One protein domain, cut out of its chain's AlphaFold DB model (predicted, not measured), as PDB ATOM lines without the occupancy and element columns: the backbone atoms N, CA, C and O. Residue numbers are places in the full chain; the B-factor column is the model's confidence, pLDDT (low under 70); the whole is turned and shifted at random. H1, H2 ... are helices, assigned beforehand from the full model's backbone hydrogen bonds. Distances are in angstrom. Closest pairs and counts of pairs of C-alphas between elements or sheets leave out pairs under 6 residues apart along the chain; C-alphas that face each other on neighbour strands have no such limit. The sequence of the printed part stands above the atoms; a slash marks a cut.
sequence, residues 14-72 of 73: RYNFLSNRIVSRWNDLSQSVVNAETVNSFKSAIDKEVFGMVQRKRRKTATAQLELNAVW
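What this domain is: This is residues 14 to 72 of the 73 residues of an uncharacterized protein of Brachionus plicatilis (UniProt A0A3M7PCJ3). The short helix H2 packs on H3 to make a small core, and H1 leads into it through a tight link to H2 but touches neither helix; away from these three helices a long thin arm of chain, residues 56 to 72, sticks out and holds a lone helix, H4, near its far end. The first half of H1, residues 14 to 21, sticks out as well, and the arm that ends in H4 makes most of the length. The printed part has 59 residues with four named helices, in the order H1, H2, H3, H4, and no named strand; its class is all helix. The whole is extended, with a radius of gyration of the C-alphas of 19.0 A, and its flat outline spans 57 by 32 by 14 A.

How they stand to each other: H1, residues 14 to 27, touches no helix; it is apart from H2, residues 31 to 34, though a tight link of 3 residues joins them. A second tight link, of 4 residues, joins H2 to H3, residues 39 to 49. H2 and H3 touch, with 5 pairs of C-alphas within 8 A; their closest C-alphas are those of Val 33 and Phe 42, 5.8 A apart, and their centres are 9.6 A apart. H1 and H3 are apart. H4, residues 62 to 70, is apart from H1, H2 and H3. In the backbones of H1, H3 and H4 every O i to N i+4 pair is within hydrogen-bond range. H2 is too short for such a pair, and its one O i to N i+3 pair is within range.

Where its parts are: H1 begins at C-alpha 14 at (149.890, 172.529, 222.883) and runs 20.0 A from first to last C-alpha, as the longest helix, to Asn 27. H2 goes from Gln 31 to Val 34. H3 goes from Val 39, its C-alpha at (138.186, 190.817, 201.891), to Glu 49, 15.2 A from first to last C-alpha. H4 begins at Ala 62 and ends at Ala 70, its C-alpha at (125.929, 161.866, 173.745), 12.5 A from first to last C-alpha.

The domain as a whole: The two C-alphas farthest apart are those of Asn 16 and Trp 72, at 57.7 A. Residues 14 to 21, which belong to H1, and residues 56 to 72, of which 62 to 70 belong to H4, stand free. The body without them has 34 residues, spans 23 by 21 by 11 A and has a radius of gyration of 9.2 A. The long link is that from H3 to H4, residues 50 to 61, 12 residues. The printed part has no cut. The mean pLDDT of the printed part is 76.9, and 22 residues are under 70, namely 14 to 15 and 53 to 72.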
ATOM      1  N   ARG A  14     150.585 172.639 224.172       67.94
ATOM      2  CA  ARG A  14     149.890 172.529 222.883       67.94
ATOM      3  C   ARG A  14     149.276 173.854 222.437       67.94
ATOM      4  O   ARG A  14     149.371 174.182 221.258       67.94
ATOM      5  N   TYR A  15     148.685 174.611 223.359       68.12
ATOM      6  CA  TYR A  15     148.125 175.928 223.060       68.12
ATOM      7  C   TYR A  15     149.221 176.895 222.600       68.12
ATOM      8  O   TYR A  15     149.131 177.458 221.513       68.12
ATOM      9  N   ASN A  16     150.320 176.981 223.357       74.00
ATOM     10  CA  ASN A  16     151.465 177.814 222.989       74.00
ATOM     11  C   ASN A  16     152.086 177.380 221.647       74.00
ATOM     12  O   ASN A  16     152.459 178.228 220.840       74.00
ATOM     13  N   PHE A  17     152.168 176.076 221.361       74.75
ATOM     14  CA  PHE A  17     152.659 175.570 220.075       74.75
ATOM     15  C   PHE A  17     151.776 176.003 218.894       74.75
ATOM     16  O   PHE A  17     152.290 176.537 217.909       74.75
ATOM     17  N   LEU A  18     150.457 175.801 218.986       72.00
ATOM     18  CA  LEU A  18     149.523 176.138 217.906       72.00
ATOM     19  C   LEU A  18     149.465 177.648 217.667       72.00
ATOM     20  O   LEU A  18     149.614 178.082 216.524       72.00
ATOM     21  N   SER A  19     149.349 178.445 218.732       75.81
ATOM     22  CA  SER A  19     149.332 179.906 218.637       75.81
ATOM     23  C   SER A  19     150.624 180.444 218.022       75.81
ATOM     24  O   SER A  19     150.577 181.243 217.089       75.81
ATOM     25  N   ASN A  20     151.791 179.942 218.441       78.19
ATOM     26  CA  ASN A  20     153.073 180.394 217.891       78.19
ATOM     27  C   ASN A  20     153.288 179.976 216.434       78.19
ATOM     28  O   ASN A  20     153.890 180.729 215.659       78.19
ATOM     29  N   ARG A  21     152.798 178.794 216.043       80.12
ATOM     30  CA  ARG A  21     152.842 178.328 214.651       80.12
ATOM     31  C   ARG A  21     151.976 179.204 213.752       80.12
ATOM     32  O   ARG A  21     152.423 179.587 212.674       80.12
ATOM     33  N   ILE A  22     150.775 179.546 214.214       80.81
ATOM     34  CA  ILE A  22     149.854 180.438 213.509       80.81
ATOM     35  C   ILE A  22     150.476 181.836 213.394       80.81
ATOM     36  O   ILE A  22     150.630 182.328 212.283       80.81
ATOM     37  N   VAL A  23     150.940 182.434 214.497       81.75
ATOM     38  CA  VAL A  23     151.590 183.762 214.502       81.75
ATOM     39  C   VAL A  23     152.788 183.828 213.554       81.75
ATOM     40  O   VAL A  23     152.949 184.817 212.844       81.75
ATOM     41  N   SER A  24     153.619 182.783 213.510       83.62
ATOM     42  CA  SER A  24     154.760 182.749 212.584       83.62
ATOM     43  C   SER A  24     154.276 182.770 211.127       83.62
ATOM     44  O   SER A  24     154.716 183.618 210.365       83.62
ATOM     45  N   ARG A  25     153.276 181.949 210.773       83.56
ATOM     46  CA  ARG A  25     152.673 181.959 209.427       83.56
ATOM     47  C   ARG A  25     152.062 183.304 209.042       83.56
ATOM     48  O   ARG A  25     152.216 183.713 207.902       83.56
ATOM     49  N   TRP A  26     151.392 183.979 209.975       84.75
ATOM     50  CA  TRP A  26     150.828 185.310 209.737       84.75
ATOM     51  C   TRP A  26     151.900 186.370 209.478       84.75
ATOM     52  O   TRP A  26     151.702 187.240 208.639       84.75
ATOM     53  N   ASN A  27     153.027 186.300 210.188       86.12
ATOM     54  CA  ASN A  27     154.143 187.224 209.987       86.12
ATOM     55  C   ASN A  27     154.904 186.979 208.678       86.12
ATOM     56  O   ASN A  27     155.544 187.902 208.185       86.12
ATOM     57  N   ASP A  28     154.838 185.761 208.142       87.12
ATOM     58  CA  ASP A  28     155.486 185.381 206.884       87.12
ATOM     59  C   ASP A  28     154.611 185.682 205.650       87.12
ATOM     60  O   ASP A  28     155.040 185.429 204.525       87.12
ATOM     61  N   LEU A  29     153.388 186.201 205.838       88.00
ATOM     62  CA  LEU A  29     152.516 186.592 204.728       88.00
ATOM     63  C   LEU A  29     153.160 187.702 203.900       88.00
ATOM     64  O   LEU A  29     153.693 188.680 204.433       88.00
ATOM     65  N   SER A  30     153.053 187.586 202.579       89.69
ATOM     66  CA  SER A  30     153.549 188.627 201.687       89.69
ATOM     67  C   SER A  30     152.735 189.920 201.816       89.69
ATOM     68  O   SER A  30     151.526 189.927 202.063       89.69
ATOM     69  N   GLN A  31     153.407 191.057 201.622       88.31
ATOM     70  CA  GLN A  31     152.781 192.370 201.785       88.31
ATOM     71  C   GLN A  31     151.621 192.595 200.800       88.31
ATOM     72  O   GLN A  31     150.693 193.335 201.110       88.31
ATOM     73  N   SER A  32     151.642 191.935 199.638       88.81
ATOM     74  CA  SER A  32     150.541 191.950 198.669       88.81
ATOM     75  C   SER A  32     149.271 191.295 199.213       88.81
ATOM     76  O   SER A  32     148.177 191.768 198.920       88.81
ATOM     77  N   VAL A  33     149.404 190.239 200.023       89.62
ATOM     78  CA  VAL A  33     148.275 189.595 200.701       89.62
ATOM     79  C   VAL A  33     147.773 190.476 201.829       89.62
ATOM     80  O   VAL A  33     146.579 190.729 201.906       89.62
ATOM     81  N   VAL A  34     148.671 191.019 202.653       88.19
ATOM     82  CA  VAL A  34     148.295 191.936 203.743       88.19
ATOM     83  C   VAL A  34     147.583 193.190 203.217       88.19
ATOM     84  O   VAL A  34     146.625 193.649 203.832       88.19
ATOM     85  N   ASN A  35     148.015 193.710 202.067       91.56
ATOM     86  CA  ASN A  35     147.457 194.906 201.431       91.56
ATOM     87  C   ASN A  35     146.359 194.590 200.403       91.56
ATOM     88  O   ASN A  35     146.084 195.416 199.531       91.56
ATOM     89  N   ALA A  36     145.765 193.397 200.445       92.06
ATOM     90  CA  ALA A  36     144.705 193.031 199.521       92.06
ATOM     91  C   ALA A  36     143.543 194.039 199.588       92.06
ATOM     92  O   ALA A  36     143.020 194.346 200.656       92.06
ATOM     93  N   GLU A  37     143.122 194.523 198.422       92.56
ATOM     94  CA  GLU A  37     142.139 195.607 198.292       92.56
ATOM     95  C   GLU A  37     140.745 195.243 198.830       92.56
ATOM     96  O   GLU A  37     139.984 196.104 199.260       92.56
ATOM     97  N   THR A  38     140.400 193.951 198.834       94.69
ATOM     98  CA  THR A  38     139.096 193.464 199.288       94.69
ATOM     99  C   THR A  38     139.251 192.256 200.201       94.69
ATOM    100  O   THR A  38     140.193 191.470 200.093       94.69
ATOM    101  N   VAL A  39     138.249 192.022 201.048       90.81
ATOM    102  CA  VAL A  39     138.186 190.817 201.891       90.81
ATOM    103  C   VAL A  39     138.193 189.533 201.048       90.81
ATOM    104  O   VAL A  39     138.741 188.517 201.471       90.81
ATOM    105  N   ASN A  40     137.611 189.557 199.846       91.81
ATOM    106  CA  ASN A  40     137.577 188.390 198.965       91.81
ATOM    107  C   ASN A  40     138.950 188.090 198.356       91.81
ATOM    108  O   ASN A  40     139.362 186.928 198.337       91.81
ATOM    109  N   SER A  41     139.675 189.117 197.901       89.69
ATOM    110  CA  SER A  41     141.043 188.936 197.400       89.69
ATOM    111  C   SER A  41     141.989 188.499 198.516       89.69
ATOM    112  O   SER A  41     142.790 187.592 198.304       89.69
ATOM    113  N   PHE A  42     141.817 189.039 199.725       90.62
ATOM    114  CA  PHE A  42     142.533 188.596 200.918       90.62
ATOM    115  C   PHE A  42     142.310 187.108 201.223       90.62
ATOM    116  O   PHE A  42     143.270 186.347 201.330       90.62
ATOM    117  N   LYS A  43     141.044 186.665 201.302       89.62
ATOM    118  CA  LYS A  43     140.688 185.253 201.537       89.62
ATOM    119  C   LYS A  43     141.301 184.335 200.483       89.62
ATOM    120  O   LYS A  43     141.956 183.359 200.829       89.62
ATOM    121  N   SER A  44     141.146 184.687 199.205       89.38
ATOM    122  CA  SER A  44     141.687 183.886 198.105       89.38
ATOM    123  C   SER A  44     143.213 183.781 198.150       89.38
ATOM    124  O   SER A  44     143.764 182.736 197.799       89.38
ATOM    125  N   ALA A  45     143.899 184.845 198.565       88.75
ATOM    126  CA  ALA A  45     145.345 184.846 198.681       88.75
ATOM    127  C   ALA A  45     145.834 184.026 199.887       88.75
ATOM    128  O   ALA A  45     146.760 183.230 199.733       88.75
ATOM    129  N   ILE A  46     145.160 184.121 201.041       88.50
ATOM    130  CA  ILE A  46     145.438 183.275 202.212       88.50
ATOM    131  C   ILE A  46     145.204 181.793 201.907       88.50
ATOM    132  O   ILE A  46     146.043 180.959 202.257       88.50
ATOM    133  N   ASP A  47     144.112 181.448 201.221       86.62
ATOM    134  CA  ASP A  47     143.828 180.065 200.818       86.62
ATOM    135  C   ASP A  47     144.986 179.469 200.010       86.62
ATOM    136  O   ASP A  47     145.391 178.324 200.230       86.62
ATOM    137  N   LYS A  48     145.581 180.274 199.125       83.38
ATOM    138  CA  LYS A  48     146.722 179.872 198.304       83.38
ATOM    139  C   LYS A  48     148.028 179.789 199.102       83.38
ATOM    140  O   LYS A  48     148.737 178.793 198.977       83.38
ATOM    141  N   GLU A  49     148.362 180.820 199.874       83.50
ATOM    142  CA  GLU A  49     149.680 180.991 200.508       83.50
ATOM    143  C   GLU A  49     149.825 180.184 201.812       83.50
ATOM    144  O   GLU A  49     150.889 179.628 202.087       83.50
ATOM    145  N   VAL A  50     148.750 180.057 202.597       80.12
ATOM    146  CA  VAL A  50     148.772 179.398 203.916       80.12
ATOM    147  C   VAL A  50     148.291 177.955 203.841       80.12
ATOM    148  O   VAL A  50     148.911 177.063 204.425       80.12
ATOM    149  N   PHE A  51     147.188 177.718 203.132       78.69
ATOM    150  CA  PHE A  51     146.530 176.409 203.101       78.69
ATOM    151  C   PHE A  51     146.885 175.580 201.864       78.69
ATOM    152  O   PHE A  51     146.485 174.421 201.774       78.69
ATOM    153  N   GLY A  52     147.634 176.151 200.912       71.56
ATOM    154  CA  GLY A  52     147.973 175.478 199.656       71.56
ATOM    155  C   GLY A  52     146.736 175.092 198.841       71.56
ATOM    156  O   GLY A  52     146.813 174.226 197.967       71.56
ATOM    157  N   MET A  53     145.587 175.718 199.120       62.00
ATOM    158  CA  MET A  53     144.343 175.504 198.401       62.00
ATOM    159  C   MET A  53     144.409 176.258 197.078       62.00
ATOM    160  O   MET A  53     143.785 177.293 196.862       62.00
ATOM    161  N   VAL A  54     145.165 175.698 196.137       58.69
ATOM    162  CA  VAL A  54     144.927 175.979 194.728       58.69
ATOM    163  C   VAL A  54     143.572 175.360 194.425       58.69
ATOM    164  O   VAL A  54     143.446 174.135 194.395       58.69
ATOM    165  N   GLN A  55     142.553 176.202 194.240       56.56
ATOM    166  CA  GLN A  55     141.283 175.803 193.646       56.56
ATOM    167  C   GLN A  55     141.618 175.038 192.362       56.56
ATOM    168  O   GLN A  55     141.917 175.631 191.323       56.56
ATOM    169  N   ARG A  56     141.633 173.701 192.433       54.84
ATOM    170  CA  ARG A  56     141.679 172.851 191.252       54.84
ATOM    171  C   ARG A  56     140.343 173.084 190.579       54.84
ATOM    172  O   ARG A  56     139.373 172.383 190.851       54.84
ATOM    173  N   LYS A  57     140.284 174.103 189.724       53.94
ATOM    174  CA  LYS A  57     139.216 174.248 188.747       53.94
ATOM    175  C   LYS A  57     139.249 172.924 187.990       53.94
ATOM    176  O   LYS A  57     140.179 172.695 187.218       53.94
ATOM    177  N   ARG A  58     138.332 171.999 188.303       56.78
ATOM    178  CA  ARG A  58     138.146 170.767 187.533       56.78
ATOM    179  C   ARG A  58     137.855 171.247 186.117       56.78
ATOM    180  O   ARG A  58     136.741 171.672 185.825       56.78
ATOM    181  N   ARG A  59     138.878 171.289 185.265       60.06
ATOM    182  CA  ARG A  59     138.693 171.506 183.836       60.06
ATOM    183  C   ARG A  59     137.911 170.288 183.371       60.06
ATOM    184  O   ARG A  59     138.460 169.192 183.342       60.06
ATOM    185  N   LYS A  60     136.623 170.464 183.075       61.19
ATOM    186  CA  LYS A  60     135.914 169.504 182.232       61.19
ATOM    187  C   LYS A  60     136.653 169.524 180.897       61.19
ATOM    188  O   LYS A  60     136.769 170.582 180.280       61.19
ATOM    189  N   THR A  61     137.257 168.407 180.519       69.69
ATOM    190  CA  THR A  61     137.823 168.254 179.179       69.69
ATOM    191  C   THR A  61     136.675 168.330 178.173       69.69
ATOM    192  O   THR A  61     135.559 167.905 178.476       69.69
ATOM    193  N   ALA A  62     136.920 168.896 176.988       66.19
ATOM    194  CA  ALA A  62     135.896 168.996 175.942       66.19
ATOM    195  C   ALA A  62     135.295 167.617 175.600       66.19
ATOM    196  O   ALA A  62     134.096 167.505 175.367       66.19
ATOM    197  N   THR A  63     136.108 166.562 175.695       64.50
ATOM    198  CA  THR A  63     135.693 165.158 175.587       64.50
ATOM    199  C   THR A  63     134.649 164.757 176.630       64.50
ATOM    200  O   THR A  63     133.622 164.206 176.260       64.50
ATOM    201  N   ALA A  64     134.826 165.117 177.906       65.69
ATOM    202  CA  ALA A  64     133.867 164.769 178.961       65.69
ATOM    203  C   ALA A  64     132.514 165.495 178.817       65.69
ATOM    204  O   ALA A  64     131.488 164.998 179.276       65.69
ATOM    205  N   GLN A  65     132.491 166.682 178.194       65.75
ATOM    206  CA  GLN A  65     131.241 167.392 177.899       65.75
ATOM    207  C   GLN A  65     130.523 166.799 176.675       65.75
ATOM    208  O   GLN A  65     129.297 166.749 176.670       65.75
ATOM    209  N   LEU A  66     131.269 166.328 175.669       64.94
ATOM    210  CA  LEU A  66     130.708 165.638 174.503       64.94
ATOM    211  C   LEU A  66     130.121 164.271 174.873       64.94
ATOM    212  O   LEU A  66     129.021 163.961 174.433       64.94
ATOM    213  N   GLU A  67     130.794 163.496 175.725       66.94
ATOM    214  CA  GLU A  67     130.280 162.208 176.215       66.94
ATOM    215  C   GLU A  67     128.998 162.379 177.037       66.94
ATOM    216  O   GLU A  67     128.033 161.650 176.831       66.94
ATOM    217  N   LEU A  68     128.938 163.393 177.910       64.00
ATOM    218  CA  LEU A  68     127.701 163.726 178.620       64.00
ATOM    219  C   LEU A  68     126.573 164.106 177.658       64.00
ATOM    220  O   LEU A  68     125.446 163.693 177.877       64.00
ATOM    221  N   ASN A  69     126.856 164.858 176.597       67.94
ATOM    222  CA  ASN A  69     125.832 165.245 175.626       67.94
ATOM    223  C   ASN A  69     125.405 164.079 174.715       67.94
ATOM    224  O   ASN A  69     124.305 164.118 174.180       67.94
ATOM    225  N   ALA A  70     126.241 163.051 174.545       67.69
ATOM    226  CA  ALA A  70     125.929 161.866 173.745       67.69
ATOM    227  C   ALA A  70     125.061 160.838 174.489       67.69
ATOM    228  O   ALA A  70     124.382 160.046 173.852       67.69
ATOM    229  N   VAL A  71     125.065 160.845 175.828       67.19
ATOM    230  CA  VAL A  71     124.252 159.930 176.657       67.19
ATOM    231  C   VAL A  71     122.778 160.361 176.740       67.19
ATOM    232  O   VAL A  71     121.924 159.551 177.087       67.19
ATOM    233  N   TRP A  72     122.469 161.619 176.416       56.66
ATOM    234  CA  TRP A  72     121.108 162.172 176.443       56.66
ATOM    235  C   TRP A  72     120.522 162.431 175.040       56.66
ATOM    236  O   TRP A  72     119.512 163.128 174.939       56.66
TER     237      TRP A  72